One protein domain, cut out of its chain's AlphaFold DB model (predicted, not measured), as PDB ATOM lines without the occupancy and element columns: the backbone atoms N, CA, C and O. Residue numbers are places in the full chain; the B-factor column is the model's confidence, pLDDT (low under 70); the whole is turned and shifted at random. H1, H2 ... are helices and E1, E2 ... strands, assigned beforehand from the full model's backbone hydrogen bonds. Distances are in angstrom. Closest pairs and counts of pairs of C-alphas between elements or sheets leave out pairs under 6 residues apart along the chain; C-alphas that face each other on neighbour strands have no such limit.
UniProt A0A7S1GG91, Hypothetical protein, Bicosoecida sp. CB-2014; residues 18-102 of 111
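What this domain is: This is residues 18 to 102 of the 111 residues of the protein "Hypothetical protein" of Bicosoecida sp. CB-2014 (UniProt A0A7S1GG91). Picture an open fork: the helices H1 and H2 make one end, and two separate strand hairpins reach away from that end, the long narrow E1 and E2 and the short E3 and E4 with its large loop, with an empty gap between them. Residues 57 to 62, the turn of the long hairpin, stick out. The printed part has 85 residues, with two named helices and then four named strands in two antiparallel sheets, E1 - E2 and E3 - E4; the class is mixed, helices and strands. It is extended, with a radius of gyration of the C-alphas of 18.6 A, and elongated, spanning 52 by 32 by 21 A.

How they stand to each other: Look first at H1, residues 18 to 27, and H2, residues 31 to 44, a helical hairpin. They only just touch, with 3 pairs of C-alphas within 8 A, and H2 does so with residues 33 to 37 alone; the closest C-alphas are those of Phe 26 and Gln 34, 5.9 A. They run opposite ways at a shallow tilt of 31 degrees. In both, every O i to N i+4 pair is within hydrogen-bond range. Next find the hairpin of E1, residues 49 to 56, and E2, residues 63 to 70, antiparallel at 163 degrees; N 49 and O 70 are 2.8 A apart, within hydrogen-bond range. The hairpin of E3, residues 79 to 81, and E4, residues 99 to 101, is antiparallel at 149 degrees, with N 80 and O 100 at 3.0 A. E2 and E3 are apart.

Where its parts are: Find C-alpha 18 at (-18.085, -33.062, -3.887); H1 runs 14.4 A from there, and H2 19.9 A. E1 begins at C-alpha 49, (3.305, -26.188, -5.537), and covers 23.4 A; E2 covers 23.7 A. E3 and E4 each cover 7.0 A, and E4 ends at C-alpha 101, (2.786, -7.476, 3.882).

The domain as a whole: The C-alphas farthest apart are those of Asn 28 and Val 59, 53.1 A. The link from E3 to E4, 17 residues, is long. The printed part has no cut, and no printed residue is under 70 in pLDDT.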
ATOM      1  N   ARG A  18     -18.789 -33.909  -4.857       77.12
ATOM      2  CA  ARG A  18     -18.085 -33.062  -3.887       77.12
ATOM      3  C   ARG A  18     -17.375 -31.864  -4.530       77.12
ATOM      4  O   ARG A  18     -17.402 -30.774  -3.965       77.12
ATOM      5  N   ALA A  19     -16.729 -32.056  -5.679       76.44
ATOM      6  CA  ALA A  19     -16.088 -30.970  -6.419       76.44
ATOM      7  C   ALA A  19     -17.132 -30.013  -7.013       76.44
ATOM      8  O   ALA A  19     -16.979 -28.805  -6.881       76.44
ATOM      9  N   ALA A  20     -18.223 -30.535  -7.583       81.19
ATOM     10  CA  ALA A  20     -19.318 -29.720  -8.114       81.19
ATOM     11  C   ALA A  20     -19.952 -28.830  -7.027       81.19
ATOM     12  O   ALA A  20     -20.084 -27.624  -7.217       81.19
ATOM     13  N   GLN A  21     -20.242 -29.389  -5.847       82.56
ATOM     14  CA  GLN A  21     -20.747 -28.624  -4.701       82.56
ATOM     15  C   GLN A  21     -19.755 -27.553  -4.219       82.56
ATOM     16  O   GLN A  21     -20.166 -26.461  -3.826       82.56
ATOM     17  N   MET A  22     -18.449 -27.840  -4.248       81.75
ATOM     18  CA  MET A  22     -17.414 -26.866  -3.892       81.75
ATOM     19  C   MET A  22     -17.363 -25.702  -4.890       81.75
ATOM     20  O   MET A  22     -17.254 -24.558  -4.454       81.75
ATOM     21  N   TYR A  23     -17.480 -25.976  -6.194       82.25
ATOM     22  CA  TYR A  23     -17.529 -24.938  -7.229       82.25
ATOM     23  C   TYR A  23     -18.758 -24.041  -7.090       82.25
ATOM     24  O   TYR A  23     -18.609 -22.823  -7.071       82.25
ATOM     25  N   GLU A  24     -19.948 -24.623  -6.923       86.69
ATOM     26  CA  GLU A  24     -21.184 -23.859  -6.706       86.69
ATOM     27  C   GLU A  24     -21.096 -23.002  -5.440       86.69
ATOM     28  O   GLU A  24     -21.449 -21.823  -5.441       86.69
ATOM     29  N   ARG A  25     -20.552 -23.558  -4.350       85.62
ATOM     30  CA  ARG A  25     -20.306 -22.789  -3.128       85.62
ATOM     31  C   ARG A  25     -19.352 -21.626  -3.389       85.62
ATOM     32  O   ARG A  25     -19.650 -20.518  -2.971       85.62
ATOM     33  N   PHE A  26     -18.230 -21.866  -4.064       89.19
ATOM     34  CA  PHE A  26     -17.228 -20.840  -4.358       89.19
ATOM     35  C   PHE A  26     -17.771 -19.723  -5.263       89.19
ATOM     36  O   PHE A  26     -17.495 -18.548  -5.025       89.19
ATOM     37  N   ALA A  27     -18.572 -20.075  -6.270       89.19
ATOM     38  CA  ALA A  27     -19.171 -19.124  -7.206       89.19
ATOM     39  C   ALA A  27     -20.163 -18.157  -6.535       89.19
ATOM     40  O   ALA A  27     -20.340 -17.041  -7.014       89.19
ATOM     41  N   ASN A  28     -20.778 -18.572  -5.424       92.38
ATOM     42  CA  ASN A  28     -21.751 -17.776  -4.671       92.38
ATOM     43  C   ASN A  28     -21.138 -16.973  -3.504       92.38
ATOM     44  O   ASN A  28     -21.875 -16.320  -2.767       92.38
ATOM     45  N   LEU A  29     -19.816 -17.035  -3.302       89.94
ATOM     46  CA  LEU A  29     -19.115 -16.241  -2.288       89.94
ATOM     47  C   LEU A  29     -18.689 -14.882  -2.855       89.94
ATOM     48  O   LEU A  29     -18.377 -14.758  -4.040       89.94
ATOM     49  N   ASP A  30     -18.636 -13.875  -1.985       91.62
ATOM     50  CA  ASP A  30     -17.924 -12.632  -2.270       91.62
ATOM     51  C   ASP A  30     -16.401 -12.868  -2.293       91.62
ATOM     52  O   ASP A  30     -15.912 -13.959  -1.994       91.62
ATOM     53  N   SER A  31     -15.626 -11.853  -2.680       84.69
ATOM     54  CA  SER A  31     -14.172 -12.002  -2.825       84.69
ATOM     55  C   SER A  31     -13.485 -12.416  -1.520       84.69
ATOM     56  O   SER A  31     -12.615 -13.281  -1.547       84.69
ATOM     57  N   GLU A  32     -13.901 -11.862  -0.379       85.69
ATOM     58  CA  GLU A  32     -13.395 -12.247   0.948       85.69
ATOM     59  C   GLU A  32     -13.694 -13.720   1.260       85.69
ATOM     60  O   GLU A  32     -12.800 -14.486   1.629       85.69
ATOM     61  N   GLY A  33     -14.934 -14.164   1.037       88.81
ATOM     62  CA  GLY A  33     -15.329 -15.554   1.235       88.81
ATOM     63  C   GLY A  33     -14.589 -16.522   0.311       88.81
ATOM     64  O   GLY A  33     -14.215 -17.619   0.735       88.81
ATOM     65  N   GLN A  34     -14.342 -16.125  -0.939       88.69
ATOM     66  CA  GLN A  34     -13.538 -16.897  -1.888       88.69
ATOM     67  C   GLN A  34     -12.099 -17.071  -1.397       88.69
ATOM     68  O   GLN A  34     -11.580 -18.192  -1.419       88.69
ATOM     69  N   TRP A  35     -11.470 -15.996  -0.913       86.06
ATOM     70  CA  TRP A  35     -10.110 -16.037  -0.374       86.06
ATOM     71  C   TRP A  35      -9.995 -16.943   0.846       86.06
ATOM     72  O   TRP A  35      -9.101 -17.788   0.897       86.06
ATOM     73  N   GLU A  36     -10.925 -16.825   1.791       89.12
ATOM     74  CA  GLU A  36     -10.942 -17.671   2.983       89.12
ATOM     75  C   GLU A  36     -11.144 -19.151   2.624       89.12
ATOM     76  O   GLU A  36     -10.496 -20.029   3.200       89.12
ATOM     77  N   LEU A  37     -11.999 -19.457   1.638       89.56
ATOM     78  CA  LEU A  37     -12.190 -20.836   1.191       89.56
ATOM     79  C   LEU A  37     -10.907 -21.418   0.585       89.56
ATOM     80  O   LEU A  37     -10.561 -22.559   0.887       89.56
ATOM     81  N   ILE A  38     -10.209 -20.645  -0.254       88.12
ATOM     82  CA  ILE A  38      -8.935 -21.055  -0.861       88.12
ATOM     83  C   ILE A  38      -7.884 -21.280   0.224       88.12
ATOM     84  O   ILE A  38      -7.237 -22.326   0.230       88.12
ATOM     85  N   ARG A  39      -7.746 -20.336   1.160       87.88
ATOM     86  CA  ARG A  39      -6.781 -20.426   2.257       87.88
ATOM     87  C   ARG A  39      -7.005 -21.672   3.108       87.88
ATOM     88  O   ARG A  39      -6.071 -22.440   3.320       87.88
ATOM     89  N   ARG A  40      -8.247 -21.925   3.531       89.31
ATOM     90  CA  ARG A  40      -8.578 -23.140   4.291       89.31
ATOM     91  C   ARG A  40      -8.309 -24.402   3.502       89.31
ATOM     92  O   ARG A  40      -7.764 -25.352   4.039       89.31
ATOM     93  N   PHE A  41      -8.686 -24.424   2.224       88.25
ATOM     94  CA  PHE A  41      -8.445 -25.590   1.385       88.25
ATOM     95  C   PHE A  41      -6.948 -25.896   1.253       88.25
ATOM     96  O   PHE A  41      -6.561 -27.061   1.311       88.25
ATOM     97  N   TRP A  42      -6.127 -24.854   1.101       89.00
ATOM     98  CA  TRP A  42      -4.672 -24.948   1.050       89.00
ATOM     99  C   TRP A  42      -4.092 -25.572   2.328       89.00
ATOM    100  O   TRP A  42      -3.303 -26.516   2.250       89.00
ATOM    101  N   GLU A  43      -4.535 -25.094   3.494       88.69
ATOM    102  CA  GLU A  43      -4.110 -25.578   4.815       88.69
ATOM    103  C   GLU A  43      -4.610 -27.015   5.097       88.69
ATOM    104  O   GLU A  43      -3.824 -27.881   5.474       88.69
ATOM    105  N   ASP A  44      -5.888 -27.310   4.828       90.81
ATOM    106  CA  ASP A  44      -6.544 -28.602   5.105       90.81
ATOM    107  C   ASP A  44      -6.003 -29.777   4.269       90.81
ATOM    108  O   ASP A  44      -6.264 -30.949   4.576       90.81
ATOM    109  N   ARG A  45      -5.361 -29.488   3.135       87.75
ATOM    110  CA  ARG A  45      -4.926 -30.494   2.153       87.75
ATOM    111  C   ARG A  45      -3.419 -30.673   2.086       87.75
ATOM    112  O   ARG A  45      -2.988 -31.463   1.253       87.75
ATOM    113  N   GLU A  46      -2.662 -29.972   2.932       89.12
ATOM    114  CA  GLU A  46      -1.193 -29.975   2.907       89.12
ATOM    115  C   GLU A  46      -0.662 -29.764   1.479       89.12
ATOM    116  O   GLU A  46       0.165 -30.524   0.977       89.12
ATOM    117  N   MET A  47      -1.213 -28.762   0.784       89.94
ATOM    118  CA  MET A  47      -0.891 -28.540  -0.621       89.94
ATOM    119  C   MET A  47       0.582 -28.166  -0.825       89.94
ATOM    120  O   MET A  47       1.204 -27.488  -0.004       89.94
ATOM    121  N   GLU A  48       1.110 -28.577  -1.977       94.00
ATOM    122  CA  GLU A  48       2.465 -28.285  -2.428       94.00
ATOM    123  C   GLU A  48       2.420 -27.788  -3.881       94.00
ATOM    124  O   GLU A  48       1.815 -28.428  -4.747       94.00
ATOM    125  N   VAL A  49       3.051 -26.645  -4.163       94.25
ATOM    126  CA  VAL A  49       3.305 -26.188  -5.537       94.25
ATOM    127  C   VAL A  49       4.679 -26.679  -5.962       94.25
ATOM    128  O   VAL A  49       5.680 -26.264  -5.388       94.25
ATOM    129  N   VAL A  50       4.748 -27.502  -7.006       97.12
ATOM    130  CA  VAL A  50       6.018 -27.907  -7.623       97.12
ATOM    131  C   VAL A  50       6.312 -26.998  -8.813       97.12
ATOM    132  O   VAL A  50       5.549 -26.954  -9.776       97.12
ATOM    133  N   MET A  51       7.436 -26.291  -8.755       96.69
ATOM    134  CA  MET A  51       7.939 -25.412  -9.804       96.69
ATOM    135  C   MET A  51       9.020 -26.111 -10.624       96.69
ATOM    136  O   MET A  51       9.966 -26.689 -10.080       96.69
ATOM    137  N   LEU A  52       8.887 -26.022 -11.944       97.75
ATOM    138  CA  LEU A  52       9.847 -26.533 -12.912       97.75
ATOM    139  C   LEU A  52      10.277 -25.380 -13.816       97.75
ATOM    140  O   LEU A  52       9.431 -24.704 -14.398       97.75
ATOM    141  N   VAL A  53      11.586 -25.171 -13.932       97.62
ATOM    142  CA  VAL A  53      12.169 -24.231 -14.893       97.62
ATOM    143  C   VAL A  53      13.042 -25.032 -15.840       97.62
ATOM    144  O   VAL A  53      14.008 -25.659 -15.408       97.62
ATOM    145  N   GLU A  54      12.684 -25.022 -17.118       97.81
ATOM    146  CA  GLU A  54      13.404 -25.712 -18.184       97.81
ATOM    147  C   GLU A  54      14.101 -24.698 -19.088       97.81
ATOM    148  O   GLU A  54      13.577 -23.615 -19.357       97.81
ATOM    149  N   GLY A  55      15.289 -25.054 -19.561       97.25
ATOM    150  CA  GLY A  55      16.086 -24.209 -20.437       97.25
ATOM    151  C   GLY A  55      17.096 -25.011 -21.242       97.25
ATOM    152  O   GLY A  55      17.269 -26.213 -21.043       97.25
ATOM    153  N   ILE A  56      17.758 -24.329 -22.170       98.19
ATOM    154  CA  ILE A  56      18.907 -24.866 -22.897       98.19
ATOM    155  C   ILE A  56      20.123 -24.067 -22.447       98.19
ATOM    156  O   ILE A  56      20.103 -22.835 -22.501       98.19
ATOM    157  N   ASP A  57      21.165 -24.759 -21.997       96.69
ATOM    158  CA  ASP A  57      22.436 -24.124 -21.681       96.69
ATOM    159  C   ASP A  57      23.068 -23.572 -22.963       96.69
ATOM    160  O   ASP A  57      23.248 -24.285 -23.951       96.69
ATOM    161  N   ALA A  58      23.397 -22.282 -22.965       96.56
ATOM    162  CA  ALA A  58      23.874 -21.606 -24.167       96.56
ATOM    163  C   ALA A  58      25.269 -22.074 -24.619       96.56
ATOM    164  O   ALA A  58      25.629 -21.878 -25.779       96.56
ATOM    165  N   VAL A  59      26.063 -22.661 -23.718       97.06
ATOM    166  CA  VAL A  59      27.438 -23.085 -23.996       97.06
ATOM    167  C   VAL A  59      27.467 -24.542 -24.437       97.06
ATOM    168  O   VAL A  59      28.123 -24.869 -25.426       97.06
ATOM    169  N   THR A  60      26.755 -25.422 -23.734       96.56
ATOM    170  CA  THR A  60      26.776 -26.866 -24.000       96.56
ATOM    171  C   THR A  60      25.649 -27.326 -24.916       96.56
ATOM    172  O   THR A  60      25.725 -28.424 -25.460       96.56
ATOM    173  N   SER A  61      24.632 -26.485 -25.146       96.75
ATOM    174  CA  SER A  61      23.383 -26.851 -25.836       96.75
ATOM    175  C   SER A  61      22.603 -27.982 -25.149       96.75
ATOM    176  O   SER A  61      21.695 -28.556 -25.754       96.75
ATOM    177  N   ASP A  62      22.921 -28.290 -23.889       97.69
ATOM    178  CA  ASP A  62      22.200 -29.295 -23.115       97.69
ATOM    179  C   ASP A  62      20.882 -28.733 -22.587       97.69
ATOM    180  O   ASP A  62      20.779 -27.569 -22.201       97.69
ATOM    181  N   THR A  63      19.861 -29.585 -22.512       97.62
ATOM    182  CA  THR A  63      18.623 -29.255 -21.802       97.62
ATOM    183  C   THR A  63      18.847 -29.352 -20.294       97.62
ATOM    184  O   THR A  63      19.264 -30.395 -19.789       97.62
ATOM    185  N   CYS A  64      18.532 -28.282 -19.566       96.38
ATOM    186  CA  CYS A  64      18.584 -28.220 -18.113       96.38
ATOM    187  C   CYS A  64      17.178 -28.075 -17.520       96.38
ATOM    188  O   CYS A  64      16.279 -27.492 -18.127       96.38
ATOM    189  N   GLN A  65      16.990 -28.617 -16.314       97.81
ATOM    190  CA  GLN A  65      15.740 -28.514 -15.571       97.81
ATOM    191  C   GLN A  65      16.038 -28.257 -14.093       97.81
ATOM    192  O   GLN A  65      16.572 -29.122 -13.391       97.81
ATOM    193  N   ALA A  66      15.658 -27.080 -13.607       97.31
ATOM    194  CA  ALA A  66      15.646 -26.760 -12.189       97.31
ATOM    195  C   ALA A  66      14.272 -27.095 -11.593       97.31
ATOM    196  O   ALA A  66      13.235 -26.921 -12.235       97.31
ATOM    197  N   ARG A  67      14.270 -27.603 -10.358       98.12
ATOM    198  CA  ARG A  67      13.057 -27.986  -9.628       98.12
ATOM    199  C   ARG A  67      13.085 -27.375  -8.240       98.12
ATOM    200  O   ARG A  67      14.116 -27.422  -7.572       98.12
ATOM    201  N   HIS A  68      11.947 -26.857  -7.810       97.38
ATOM    202  CA  HIS A  68      11.735 -26.384  -6.450       97.38
ATOM    203  C   HIS A  68      10.285 -26.640  -6.048       97.38
ATOM    204  O   HIS A  68       9.434 -26.787  -6.925       97.38
ATOM    205  N   SER A  69       9.986 -26.700  -4.756       96.75
ATOM    206  CA  SER A  69       8.606 -26.803  -4.301       96.75
ATOM    207  C   SER A  69       8.321 -25.917  -3.101       96.75
ATOM    208  O   SER A  69       9.201 -25.651  -2.289       96.75
ATOM    209  N   TYR A  70       7.078 -25.445  -3.039       95.94
ATOM    210  CA  TYR A  70       6.549 -24.598  -1.980       95.94
ATOM    211  C   TYR A  70       5.432 -25.345  -1.263       95.94
ATOM    212  O   TYR A  70       4.423 -25.703  -1.871       95.94
ATOM    213  N   THR A  71       5.615 -25.575   0.027       94.25
ATOM    214  CA  THR A  71       4.647 -26.219   0.914       94.25
ATOM    215  C   THR A  71       3.732 -25.183   1.565       94.25
ATOM    216  O   THR A  71       3.886 -23.973   1.385       94.25
ATOM    217  N   ILE A  72       2.815 -25.641   2.421       91.81
ATOM    218  CA  ILE A  72       1.973 -24.766   3.247       91.81
ATOM    219  C   ILE A  72       2.752 -23.740   4.088       91.81
ATOM    220  O   ILE A  72       2.177 -22.735   4.489       91.81
ATOM    221  N   ARG A  73       4.040 -23.985   4.365       91.06
ATOM    222  CA  ARG A  73       4.889 -23.099   5.178       91.06
ATOM    223  C   ARG A  73       5.582 -22.009   4.366       91.06
ATOM    224  O   ARG A  73       6.088 -21.060   4.954       91.06
ATOM    225  N   ASP A  74       5.596 -22.150   3.046       93.50
ATOM    226  CA  ASP A  74       6.354 -21.279   2.150       93.50
ATOM    227  C   ASP A  74       5.455 -20.245   1.448       93.50
ATOM    228  O   ASP A  74       5.945 -19.355   0.755       93.50
ATOM    229  N   VAL A  75       4.132 -20.344   1.634       91.62
ATOM    230  CA  VAL A  75       3.138 -19.460   1.014       91.62
ATOM    231  C   VAL A  75       2.653 -18.410   2.010       91.62
ATOM    232  O   VAL A  75       1.966 -18.716   2.986       91.62
ATOM    233  N   TYR A  76       2.959 -17.149   1.710       92.12
ATOM    234  CA  TYR A  76       2.550 -15.989   2.495       92.12
ATOM    235  C   TYR A  76       1.421 -15.242   1.778       92.12
ATOM    236  O   TYR A  76       1.618 -14.617   0.737       92.12
ATOM    237  N   TRP A  77       0.210 -15.306   2.332       88.50
ATOM    238  CA  TRP A  77      -0.947 -14.587   1.793       88.50
ATOM    239  C   TRP A  77      -0.802 -13.081   2.006       88.50
ATOM    240  O   TRP A  77      -0.382 -12.659   3.079       88.50
ATOM    241  N   GLN A  78      -1.205 -12.269   1.024       89.56
ATOM    242  CA  GLN A  78      -1.143 -10.799   1.107       89.56
ATOM    243  C   GLN A  78       0.275 -10.270   1.390       89.56
ATOM    244  O   GLN A  78       0.465  -9.361   2.195       89.56
ATOM    245  N   HIS A  79       1.273 -10.858   0.734       93.12
ATOM    246  CA  HIS A  79       2.653 -10.379   0.738       93.12
ATOM    247  C   HIS A  79       3.110 -10.101  -0.696       93.12
ATOM    248  O   HIS A  79       2.611 -10.715  -1.643       93.12
ATOM    249  N   GLU A  80       4.067  -9.193  -0.853       94.38
ATOM    250  CA  GLU A  80       4.782  -8.982  -2.112       94.38
ATOM    251  C   GLU A  80       6.298  -9.040  -1.894       94.38
ATOM    252  O   GLU A  80       6.785  -8.793  -0.788       94.38
ATOM    253  N   PHE A  81       7.037  -9.408  -2.945       96.50
ATOM    254  CA  PHE A  81       8.498  -9.403  -2.926       96.50
ATOM    255  C   PHE A  81       9.029  -7.972  -2.926       96.50
ATOM    256  O   PHE A  81       8.549  -7.120  -3.681       96.50
ATOM    257  N   ALA A  82      10.058  -7.723  -2.120       96.06
ATOM    258  CA  ALA A  82      10.749  -6.448  -2.110       96.06
ATOM    259  C   ALA A  82      11.452  -6.202  -3.464       96.06
ATOM    260  O   ALA A  82      11.995  -7.135  -4.064       96.06
ATOM    261  N   PRO A  83      11.502  -4.952  -3.961       96.31
ATOM    262  CA  PRO A  83      12.280  -4.628  -5.148       96.31
ATOM    263  C   PRO A  83      13.765  -4.958  -4.944       96.31
ATOM    264  O   PRO A  83      14.419  -4.403  -4.059       96.31
ATOM    265  N   CYS A  84      14.303  -5.833  -5.794       97.69
ATOM    266  CA  CYS A  84      15.703  -6.264  -5.756       97.69
ATOM    267  C   CYS A  84      16.516  -5.805  -6.977       97.69
ATOM    268  O   CYS A  84      17.681  -6.167  -7.100       97.69
ATOM    269  N   VAL A  85      15.925  -5.004  -7.873       97.75
ATOM    270  CA  VAL A  85      16.586  -4.485  -9.081       97.75
ATOM    271  C   VAL A  85      16.625  -2.961  -9.048       97.75
ATOM    272  O   VAL A  85      15.603  -2.319  -8.803       97.75
ATOM    273  N   ASP A  86      17.798  -2.382  -9.305       95.25
ATOM    274  CA  ASP A  86      17.987  -0.931  -9.359       95.25
ATOM    275  C   ASP A  86      17.802  -0.338 -10.773       95.25
ATOM    276  O   ASP A  86      17.567  -1.038 -11.761       95.25
ATOM    277  N   ALA A  87      17.921   0.989 -10.888       95.94
ATOM    278  CA  ALA A  87      17.771   1.706 -12.158       95.94
ATOM    279  C   ALA A  87      18.847   1.365 -13.211       95.94
ATOM    280  O   ALA A  87      18.656   1.655 -14.391       95.94
ATOM    281  N   ASN A  88      19.960   0.755 -12.800       96.56
ATOM    282  CA  ASN A  88      21.035   0.304 -13.680       96.56
ATOM    283  C   ASN A  88      20.919  -1.195 -14.012       96.56
ATOM    284  O   ASN A  88      21.850  -1.756 -14.587       96.56
ATOM    285  N   ALA A  89      19.794  -1.835 -13.668       96.12
ATOM    286  CA  ALA A  89      19.565  -3.274 -13.796       96.12
ATOM    287  C   ALA A  89      20.535  -4.144 -12.969       96.12
ATOM    288  O   ALA A  89      20.778  -5.304 -13.306       96.12
ATOM    289  N   THR A  90      21.068  -3.607 -11.869       97.94
ATOM    290  CA  THR A  90      21.837  -4.384 -10.890       97.94
ATOM    291  C   THR A  90      20.879  -5.129  -9.973       97.94
ATOM    292  O   THR A  90      19.928  -4.533  -9.464       97.94
ATOM    293  N   VAL A  91      21.139  -6.417  -9.744       97.88
ATOM    294  CA  VAL A  91      20.340  -7.261  -8.849       97.88
ATOM    295  C   VAL A  91      21.018  -7.362  -7.483       97.88
ATOM    296  O   VAL A  91      22.164  -7.801  -7.389       97.88
ATOM    297  N   ASP A  92      20.299  -6.986  -6.430       97.56
ATOM    298  CA  ASP A  92      20.675  -7.217  -5.037       97.56
ATOM    299  C   ASP A  92      20.149  -8.594  -4.598       97.56
ATOM    300  O   ASP A  92      18.955  -8.770  -4.344       97.56
ATOM    301  N   LEU A  93      21.041  -9.588  -4.559       97.38
ATOM    302  CA  LEU A  93      20.678 -10.968  -4.229       97.38
ATOM    303  C   LEU A  93      20.314 -11.158  -2.753       97.38
ATOM    304  O   LEU A  93      19.571 -12.090  -2.449       97.38
ATOM    305  N   ASP A  94      20.763 -10.273  -1.859       97.56
ATOM    306  CA  ASP A  94      20.399 -10.346  -0.441       97.56
ATOM    307  C   ASP A  94      18.907 -10.034  -0.252       97.56
ATOM    308  O   ASP A  94      18.258 -10.618   0.609       97.56
ATOM    309  N   LYS A  95      18.339  -9.189  -1.125       96.69
ATOM    310  CA  LYS A  95      16.904  -8.860  -1.143       96.69
ATOM    311  C   LYS A  95      16.043  -9.843  -1.930       96.69
ATOM    312  O   LYS A  95      14.825  -9.683  -1.974       96.69
ATOM    313  N   PHE A  96      16.632 -10.834  -2.599       96.81
ATOM    314  CA  PHE A  96      15.904 -11.662  -3.566       96.81
ATOM    315  C   PHE A  96      14.740 -12.449  -2.940       96.81
ATOM    316  O   PHE A  96      13.733 -12.697  -3.600       96.81
ATOM    317  N   HIS A  97      14.864 -12.814  -1.663       96.94
ATOM    318  CA  HIS A  97      13.836 -13.541  -0.915       96.94
ATOM    319  C   HIS A  97      13.029 -12.657   0.045       96.94
ATOM    320  O   HIS A  97      12.147 -13.167   0.739       96.94
ATOM    321  N   ASP A  98      13.310 -11.354   0.094       97.62
ATOM    322  CA  ASP A  98      12.643 -10.447   1.019       97.62
ATOM    323  C   ASP A  98      11.191 -10.218   0.595       97.62
ATOM    324  O   ASP A  98      10.881  -9.983  -0.575       97.62
ATOM    325  N   MET A  99      10.290 -10.255   1.574       96.56
ATOM    326  CA  MET A  99       8.860 -10.032   1.385       96.56
ATOM    327  C   MET A  99       8.321  -9.093   2.456       96.56
ATOM    328  O   MET A  99       8.809  -9.070   3.587       96.56
ATOM    329  N   HIS A 100       7.267  -8.356   2.120       94.56
ATOM    330  CA  HIS A 100       6.543  -7.529   3.078       94.56
ATOM    331  C   HIS A 100       5.026  -7.662   2.899       94.56
ATOM    332  O   HIS A 100       4.557  -7.953   1.795       94.56
ATOM    333  N   PRO A 101       4.240  -7.466   3.974       94.56
ATOM    334  CA  PRO A 101       2.786  -7.476   3.882       94.56
ATOM    335  C   PRO A 101       2.278  -6.297   3.041       94.56
ATOM    336  O   PRO A 101       2.906  -5.234   2.993       94.56
ATOM    337  N   ILE A 102       1.120  -6.483   2.407       91.38
ATOM    338  CA  ILE A 102       0.391  -5.433   1.684       91.38
ATOM    339  C   ILE A 102      -0.968  -5.176   2.342       91.38
ATOM    340  O   ILE A 102      -1.625  -6.102   2.807       91.38
TER     341      ILE A 102